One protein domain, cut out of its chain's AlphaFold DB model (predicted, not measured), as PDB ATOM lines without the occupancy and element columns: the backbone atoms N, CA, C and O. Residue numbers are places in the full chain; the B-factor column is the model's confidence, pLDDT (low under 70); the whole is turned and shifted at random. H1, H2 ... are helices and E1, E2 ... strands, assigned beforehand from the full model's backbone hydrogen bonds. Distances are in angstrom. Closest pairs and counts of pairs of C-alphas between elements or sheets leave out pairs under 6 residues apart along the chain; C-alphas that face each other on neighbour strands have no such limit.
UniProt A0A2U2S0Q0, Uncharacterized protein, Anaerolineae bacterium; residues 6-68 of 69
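Overview. This is residues 6 to 68 of the 69 residues of an uncharacterized protein of Anaerolineae bacterium (UniProt A0A2U2S0Q0). Look for two lobes set apart in a flat, loose model: one is a three-stranded antiparallel sheet with H1 over one face and the other face bare, and the second is the pair of helices H2 and H3, joined to the first by residues 42 to 47. E1 and E2 make a hairpin, and the short E3 lies on the other side of E1. The printed part has 63 residues, in the order E1, E2, H1, E3, H2, H3; the sheet order is E2, E1, E3, and the class is mixed, helices and strands. The radius of gyration of the C-alphas is 14.5 A, and the spans are 38 by 30 by 11 A.

Arrangement. Begin with E1, residues 6 to 12, the inner strand. E2, residues 17 to 24, forms a hairpin with it, antiparallel at 152 degrees; look for N 9 and O 20, 3.0 A apart and within hydrogen-bond range. E2 bends by 51 degrees at residue 21. Next comes H1, residues 26 to 34, which is on the sheet at a height over the sheet of 9.2 A; it lies over E1 and runs along the strands, at 1 degrees to E1 on the local plane. E3, residues 38 to 41, is antiparallel to E1 at 160 degrees, with N 8 and O 40 within hydrogen-bond range at 2.8 A. The closest C-alphas of H1 and E3 are those of Arg 33 and Val 39, 6.4 A apart. E2, H1 and E3 are a split strand-helix-strand unit, two strands running the same way with E1 between them in the sheet, and its crossover is right-handed. The sheet is only just strongly twisted, its C-alphas lying up to 4.4 A off the best plane. H2, residues 48 to 52, and H3, residues 56 to 67, are close but not clearly touching; their closest C-alphas, of Val 50 and Thr 56, are 5.9 A apart. H2 and H3 are not on the sheet, and both are apart from H1. In H1, H2 and H3 every O i to N i+4 pair is within hydrogen-bond range.

Along the chain. Find C-alpha 6 at (299.733, 239.500, 335.514); from there E1 runs 19.7 A to C-alpha 12. E2 covers 21.0 A from Thr 17 to Gly 24, H1 12.5 A from Pro 26 to Ala 34, E3 10.3 A from Glu 38 to Glu 41, and H2 6.3 A from Ala 48 to Arg 52. H3 begins at C-alpha 56, (294.818, 255.009, 344.606), and runs 16.1 A to C-alpha 67, (300.159, 248.612, 330.857).

Size, cuts and confidence. The two C-alphas farthest apart, those of Ala 34 and Leu 53, are 40.1 A apart. The printed part has no cut. No link is long; that from E3 to H2, with 6 residues, is short, and the others are tight. The mean pLDDT of the printed part is 95.2, and no printed residue is under 70.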
ATOM      1  N   LEU A   6     299.315 239.946 334.196       95.25
ATOM      2  CA  LEU A   6     299.733 239.500 335.514       95.25
ATOM      3  C   LEU A   6     298.630 238.631 336.118       95.25
ATOM      4  O   LEU A   6     297.470 239.035 336.136       95.25
ATOM      5  N   TYR A   7     298.999 237.462 336.626       97.25
ATOM      6  CA  TYR A   7     298.101 236.564 337.340       97.25
ATOM      7  C   TYR A   7     298.640 236.276 338.734       97.25
ATOM      8  O   TYR A   7     299.852 236.190 338.934       97.25
ATOM      9  N   GLN A   8     297.726 236.100 339.677       97.94
ATOM     10  CA  GLN A   8     297.972 235.497 340.973       97.94
ATOM     11  C   GLN A   8     297.582 234.027 340.868       97.94
ATOM     12  O   GLN A   8     296.433 233.709 340.560       97.94
ATOM     13  N   LEU A   9     298.568 233.155 341.053       97.94
ATOM     14  CA  LEU A   9     298.384 231.712 341.081       97.94
ATOM     15  C   LEU A   9     298.373 231.298 342.542       97.94
ATOM     16  O   LEU A   9     299.247 231.731 343.294       97.94
ATOM     17  N   GLU A  10     297.417 230.464 342.921       97.88
ATOM     18  CA  GLU A  10     297.262 229.978 344.283       97.88
ATOM     19  C   GLU A  10     297.180 228.455 344.328       97.88
ATOM     20  O   GLU A  10     296.538 227.804 343.501       97.88
ATOM     21  N   VAL A  11     297.837 227.894 345.341       96.88
ATOM     22  CA  VAL A  11     297.736 226.489 345.731       96.88
ATOM     23  C   VAL A  11     297.232 226.435 347.161       96.88
ATOM     24  O   VAL A  11     297.812 227.039 348.069       96.88
ATOM     25  N   ARG A  12     296.173 225.657 347.376       95.44
ATOM     26  CA  ARG A  12     295.592 225.427 348.694       95.44
ATOM     27  C   ARG A  12     296.040 224.079 349.245       95.44
ATOM     28  O   ARG A  12     295.729 223.032 348.690       95.44
ATOM     29  N   GLY A  13     296.749 224.105 350.368       93.75
ATOM     30  CA  GLY A  13     296.957 222.927 351.207       93.75
ATOM     31  C   GLY A  13     295.857 222.788 352.259       93.75
ATOM     32  O   GLY A  13     294.954 223.613 352.368       93.75
ATOM     33  N   ASN A  14     295.979 221.781 353.125       95.00
ATOM     34  CA  ASN A  14     294.968 221.505 354.157       95.00
ATOM     35  C   ASN A  14     294.805 222.630 355.200       95.00
ATOM     36  O   ASN A  14     293.768 222.720 355.848       95.00
ATOM     37  N   ARG A  15     295.838 223.458 355.410       96.88
ATOM     38  CA  ARG A  15     295.859 224.505 356.456       96.88
ATOM     39  C   ARG A  15     296.286 225.885 355.974       96.88
ATOM     40  O   ARG A  15     296.088 226.861 356.686       96.88
ATOM     41  N   LYS A  16     296.961 225.955 354.832       97.06
ATOM     42  CA  LYS A  16     297.588 227.173 354.325       97.06
ATOM     43  C   LYS A  16     297.328 227.273 352.831       97.06
ATOM     44  O   LYS A  16     297.241 226.247 352.158       97.06
ATOM     45  N   THR A  17     297.247 228.503 352.352       96.94
ATOM     46  CA  THR A  17     297.247 228.837 350.930       96.94
ATOM     47  C   THR A  17     298.555 229.546 350.631       96.94
ATOM     48  O   THR A  17     299.004 230.384 351.418       96.94
ATOM     49  N   TRP A  18     299.177 229.192 349.516       97.31
ATOM     50  CA  TRP A  18     300.356 229.871 349.000       97.31
ATOM     51  C   TRP A  18     300.000 230.469 347.657       97.31
ATOM     52  O   TRP A  18     299.356 229.808 346.848       97.31
ATOM     53  N   GLY A  19     300.439 231.699 347.429       96.38
ATOM     54  CA  GLY A  19     300.225 232.372 346.165       96.38
ATOM     55  C   GLY A  19     301.465 233.113 345.707       96.38
ATOM     56  O   GLY A  19     302.305 233.511 346.517       96.38
ATOM     57  N   TRP A  20     301.585 233.276 344.398       97.38
ATOM     58  CA  TRP A  20     302.643 234.064 343.780       97.38
ATOM     59  C   TRP A  20     302.144 234.711 342.494       97.38
ATOM     60  O   TRP A  20     301.173 234.270 341.875       97.38
ATOM     61  N   TYR A  21     302.836 235.769 342.083       96.81
ATOM     62  CA  TYR A  21     302.540 236.448 340.833       96.81
ATOM     63  C   TYR A  21     303.312 235.834 339.671       96.81
ATOM     64  O   TYR A  21     304.502 235.534 339.782       96.81
ATOM     65  N   ARG A  22     302.645 235.691 338.525       96.31
ATOM     66  CA  ARG A  22     303.265 235.241 337.279       96.31
ATOM     67  C   ARG A  22     302.679 235.982 336.088       96.31
ATOM     68  O   ARG A  22     301.464 236.118 335.961       96.31
ATOM     69  N   TRP A  23     303.548 236.427 335.187       94.75
ATOM     70  CA  TRP A  23     303.121 236.933 333.888       94.75
ATOM     71  C   TRP A  23     302.808 235.771 332.944       94.75
ATOM     72  O   TRP A  23     303.582 234.820 332.847       94.75
ATOM     73  N   GLY A  24     301.692 235.860 332.226       94.75
ATOM     74  CA  GLY A  24     301.274 234.845 331.263       94.75
ATOM     75  C   GLY A  24     300.303 235.386 330.226       94.75
ATOM     76  O   GLY A  24     299.820 236.513 330.321       94.75
ATOM     77  N   THR A  25     300.008 234.579 329.215       95.44
ATOM     78  CA  THR A  25     298.908 234.853 328.276       95.44
ATOM     79  C   THR A  25     297.611 234.217 328.796       95.44
ATOM     80  O   THR A  25     297.667 233.408 329.725       95.44
ATOM     81  N   PRO A  26     296.433 234.552 328.238       94.81
ATOM     82  CA  PRO A  26     295.178 233.897 328.614       94.81
ATOM     83  C   PRO A  26     295.197 232.369 328.470       94.81
ATOM     84  O   PRO A  26     294.552 231.681 329.249       94.81
ATOM     85  N   GLU A  27     295.966 231.839 327.519       95.50
ATOM     86  CA  GLU A  27     296.113 230.396 327.308       95.50
ATOM     87  C   GLU A  27     296.898 229.741 328.442       95.50
ATOM     88  O   GLU A  27     296.427 228.765 329.004       95.50
ATOM     89  N   HIS A  28     298.002 230.351 328.884       96.19
ATOM     90  CA  HIS A  28     298.710 229.875 330.075       96.19
ATOM     91  C   HIS A  28     297.797 229.862 331.309       96.19
ATOM     92  O   HIS A  28     297.856 228.940 332.112       96.19
ATOM     93  N   ALA A  29     296.929 230.870 331.458       96.06
ATOM     94  CA  ALA A  29     295.962 230.902 332.550       96.06
ATOM     95  C   ALA A  29     294.894 229.803 332.437       96.06
ATOM     96  O   ALA A  29     294.363 229.378 333.461       96.06
ATOM     97  N   ALA A  30     294.556 229.352 331.226       96.19
ATOM     98  CA  ALA A  30     293.696 228.189 331.026       96.19
ATOM     99  C   ALA A  30     294.432 226.894 331.396       96.19
ATOM    100  O   ALA A  30     293.879 226.095 332.148       96.19
ATOM    101  N   ASP A  31     295.686 226.745 330.965       97.69
ATOM    102  CA  ASP A  31     296.526 225.581 331.274       97.69
ATOM    103  C   ASP A  31     296.727 225.427 332.790       97.69
ATOM    104  O   ASP A  31     296.478 224.369 333.356       97.69
ATOM    105  N   TRP A  32     297.066 226.512 333.493       97.19
ATOM    106  CA  TRP A  32     297.227 226.500 334.951       97.19
ATOM    107  C   TRP A  32     295.944 226.117 335.693       97.19
ATOM    108  O   TRP A  32     296.004 225.413 336.699       97.19
ATOM    109  N   ARG A  33     294.780 226.567 335.204       96.94
ATOM    110  CA  ARG A  33     293.489 226.150 335.768       96.94
ATOM    111  C   ARG A  33     293.211 224.675 335.501       96.94
ATOM    112  O   ARG A  33     292.660 224.013 336.373       96.94
ATOM    113  N   ALA A  34     293.592 224.161 334.331       97.38
ATOM    114  CA  ALA A  34     293.468 222.742 334.006       97.38
ATOM    115  C   ALA A  34     294.360 221.864 334.905       97.38
ATOM    116  O   ALA A  34     293.935 220.783 335.303       97.38
ATOM    117  N   ASP A  35     295.525 222.375 335.315       96.12
ATOM    118  CA  ASP A  35     296.415 221.749 336.309       96.12
ATOM    119  C   ASP A  35     295.905 221.874 337.763       96.12
ATOM    120  O   ASP A  35     296.546 221.395 338.701       96.12
ATOM    121  N   GLY A  36     294.748 222.511 337.975       95.56
ATOM    122  CA  GLY A  36     294.101 222.631 339.282       95.56
ATOM    123  C   GLY A  36     294.570 223.814 340.131       95.56
ATOM    124  O   GLY A  36     294.254 223.865 341.321       95.56
ATOM    125  N   LEU A  37     295.306 224.771 339.555       97.12
ATOM    126  CA  LEU A  37     295.648 226.016 340.241       97.12
ATOM    127  C   LEU A  37     294.447 226.963 340.280       97.12
ATOM    128  O   LEU A  37     293.708 227.105 339.300       97.12
ATOM    129  N   GLU A  38     294.294 227.683 341.387       97.06
ATOM    130  CA  GLU A  38     293.395 228.830 341.428       97.06
ATOM    131  C   GLU A  38     294.107 230.027 340.783       97.06
ATOM    132  O   GLU A  38     295.235 230.366 341.138       97.06
ATOM    133  N   VAL A  39     293.481 230.622 339.763       97.75
ATOM    134  CA  VAL A  39     294.123 231.634 338.911       97.75
ATOM    135  C   VAL A  39     293.238 232.861 338.788       97.75
ATOM    136  O   VAL A  39     292.200 232.833 338.112       97.75
ATOM    137  N   ASN A  40     293.716 233.961 339.363       96.88
ATOM    138  CA  ASN A  40     293.057 235.261 339.364       96.88
ATOM    139  C   ASN A  40     293.870 236.266 338.535       96.88
ATOM    140  O   ASN A  40     295.084 236.387 338.707       96.88
ATOM    141  N   GLU A  41     293.230 236.978 337.600       95.81
ATOM    142  CA  GLU A  41     293.907 238.062 336.871       95.81
ATOM    143  C   GLU A  41     294.105 239.261 337.802       95.81
ATOM    144  O   GLU A  41     293.163 239.745 338.427       95.81
ATOM    145  N   VAL A  42     295.333 239.769 337.861       94.88
ATOM    146  CA  VAL A  42     295.677 240.951 338.647       94.88
ATOM    147  C   VAL A  42     295.548 242.179 337.757       94.88
ATOM    148  O   VAL A  42     296.298 242.358 336.787       94.88
ATOM    149  N   LEU A  43     294.574 243.030 338.083       92.56
ATOM    150  CA  LEU A  43     294.305 244.266 337.347       92.56
ATOM    151  C   LEU A  43     295.273 245.387 337.729       92.56
ATOM    152  O   LEU A  43     295.792 246.065 336.848       92.56
ATOM    153  N   ASN A  44     295.578 245.528 339.015       93.38
ATOM    154  CA  ASN A  44     296.474 246.562 339.517       93.38
ATOM    155  C   ASN A  44     297.210 246.049 340.754       93.38
ATOM    156  O   ASN A  44     296.615 245.357 341.585       93.38
ATOM    157  N   VAL A  45     298.483 246.414 340.898       93.38
ATOM    158  CA  VAL A  45     299.242 246.201 342.138       93.38
ATOM    159  C   VAL A  45     299.523 247.559 342.760       93.38
ATOM    160  O   VAL A  45     300.317 248.351 342.254       93.38
ATOM    161  N   ILE A  46     298.859 247.834 343.882       95.12
ATOM    162  CA  ILE A  46     298.904 249.149 344.523       95.12
ATOM    163  C   ILE A  46     299.791 249.069 345.770       95.12
ATOM    164  O   ILE A  46     299.439 248.372 346.728       95.12
ATOM    165  N   PRO A  47     300.922 249.793 345.816       95.56
ATOM    166  CA  PRO A  47     301.745 249.857 347.014       95.56
ATOM    167  C   PRO A  47     300.969 250.428 348.207       95.56
ATOM    168  O   PRO A  47     300.251 251.420 348.080       95.56
ATOM    169  N   ALA A  48     301.186 249.884 349.406       97.00
ATOM    170  CA  ALA A  48     300.485 250.341 350.612       97.00
ATOM    171  C   ALA A  48     300.672 251.846 350.894       97.00
ATOM    172  O   ALA A  48     299.772 252.502 351.414       97.00
ATOM    173  N   TRP A  49     301.822 252.429 350.532       97.12
ATOM    174  CA  TRP A  49     302.054 253.866 350.698       97.12
ATOM    175  C   TRP A  49     301.155 254.721 349.794       97.12
ATOM    176  O   TRP A  49     300.686 255.759 350.247       97.12
ATOM    177  N   VAL A  50     300.843 254.265 348.577       97.62
ATOM    178  CA  VAL A  50     299.915 254.951 347.661       97.62
ATOM    179  C   VAL A  50     298.524 255.004 348.277       97.62
ATOM    180  O   VAL A  50     297.880 256.053 348.268       97.62
ATOM    181  N   VAL A  51     298.090 253.883 348.862       97.06
ATOM    182  CA  VAL A  51     296.804 253.789 349.562       97.06
ATOM    183  C   VAL A  51     296.772 254.752 350.747       97.06
ATOM    184  O   VAL A  51     295.831 255.531 350.871       97.06
ATOM    185  N   ARG A  52     297.821 254.760 351.582       97.88
ATOM    186  CA  ARG A  52     297.919 255.655 352.751       97.88
ATOM    187  C   ARG A  52     297.888 257.141 352.384       97.88
ATOM    188  O   ARG A  52     297.395 257.934 353.175       97.88
ATOM    189  N   LEU A  53     298.386 257.514 351.207       97.88
ATOM    190  CA  LEU A  53     298.342 258.891 350.706       97.88
ATOM    191  C   LEU A  53     297.023 259.246 349.991       97.88
ATOM    192  O   LEU A  53     296.879 260.367 349.514       97.88
ATOM    193  N   GLY A  54     296.070 258.313 349.866       97.50
ATOM    194  CA  GLY A  54     294.818 258.540 349.133       97.50
ATOM    195  C   GLY A  54     294.992 258.636 347.610       97.50
ATOM    196  O   GLY A  54     294.093 259.095 346.907       97.50
ATOM    197  N   LEU A  55     296.133 258.186 347.076       97.50
ATOM    198  CA  LEU A  55     296.503 258.335 345.663       97.50
ATOM    199  C   LEU A  55     296.054 257.163 344.777       97.50
ATOM    200  O   LEU A  55     296.403 257.117 343.599       97.50
ATOM    201  N   THR A  56     295.250 256.233 345.301       96.44
ATOM    202  CA  THR A  56     294.818 255.009 344.606       96.44
ATOM    203  C   THR A  56     294.282 255.266 343.197       96.44
ATOM    204  O   THR A  56     294.733 254.637 342.246       96.44
ATOM    205  N   ARG A  57     293.361 256.225 343.025       96.19
ATOM    206  CA  ARG A  57     292.762 256.514 341.705       96.19
ATOM    207  C   ARG A  57     293.783 257.042 340.699       96.19
ATOM    208  O   ARG A  57     293.664 256.758 339.512       96.19
ATOM    209  N   LEU A  58     294.750 257.836 341.161       96.38
ATOM    210  CA  LEU A  58     295.802 258.373 340.301       96.38
ATOM    211  C   LEU A  58     296.768 257.262 339.892       96.38
ATOM    212  O   LEU A  58     297.094 257.146 338.717       96.38
ATOM    213  N   TRP A  59     297.161 256.420 340.846       96.19
ATOM    214  CA  TRP A  59     298.037 255.282 340.593       96.19
ATOM    215  C   TRP A  59     297.446 254.308 339.581       96.19
ATOM    216  O   TRP A  59     298.111 253.995 338.602       96.19
ATOM    217  N   VAL A  60     296.183 253.904 339.763       95.06
ATOM    218  CA  VAL A  60     295.483 253.006 338.830       95.06
ATOM    219  C   VAL A  60     295.478 253.586 337.416       95.06
ATOM    220  O   VAL A  60     295.858 252.900 336.480       95.06
ATOM    221  N   ARG A  61     295.169 254.882 337.247       94.81
ATOM    222  CA  ARG A  61     295.212 255.534 335.923       94.81
ATOM    223  C   ARG A  61     296.598 255.505 335.283       94.81
ATOM    224  O   ARG A  61     296.707 255.325 334.074       94.81
ATOM    225  N   VAL A  62     297.643 255.734 336.077       93.88
ATOM    226  CA  VAL A  62     299.029 255.701 335.597       93.88
ATOM    227  C   VAL A  62     299.422 254.276 335.206       93.88
ATOM    228  O   VAL A  62     299.976 254.068 334.129       93.88
ATOM    229  N   GLU A  63     299.104 253.291 336.043       91.50
ATOM    230  CA  GLU A  63     299.379 251.877 335.789       91.50
ATOM    231  C   GLU A  63     298.635 251.369 334.546       91.50
ATOM    232  O   GLU A  63     299.261 250.763 333.676       91.50
ATOM    233  N   ASP A  64     297.346 251.686 334.402       90.81
ATOM    234  CA  ASP A  64     296.540 251.318 333.235       90.81
ATOM    235  C   ASP A  64     297.114 251.925 331.950       90.81
ATOM    236  O   ASP A  64     297.248 251.230 330.940       90.81
ATOM    237  N   PHE A  65     297.553 253.188 331.999       90.94
ATOM    238  CA  PHE A  65     298.211 253.847 330.872       90.94
ATOM    239  C   PHE A  65     299.515 253.142 330.463       90.94
ATOM    240  O   PHE A  65     299.713 252.848 329.281       90.94
ATOM    241  N   PHE A  66     300.391 252.815 331.420       86.06
ATOM    242  CA  PHE A  66     301.656 252.123 331.135       86.06
ATOM    243  C   PHE A  66     301.449 250.691 330.647       86.06
ATOM    244  O   PHE A  66     302.112 250.249 329.706       86.06
ATOM    245  N   LEU A  67     300.506 249.970 331.253       80.06
ATOM    246  CA  LEU A  67     300.159 248.612 330.857       80.06
ATOM    247  C   LEU A  67     299.281 248.580 329.602       80.06
ATOM    248  O   LEU A  67     299.055 247.485 329.086       80.06
ATOM    249  N   ARG A  68     298.839 249.740 329.084       74.19
ATOM    250  CA  ARG A  68     297.900 249.946 327.962       74.19
ATOM    251  C   ARG A  68     296.555 249.237 328.145       74.19
ATOM    252  O   ARG A  68     296.029 248.662 327.184       74.19
TER     253      ARG A  68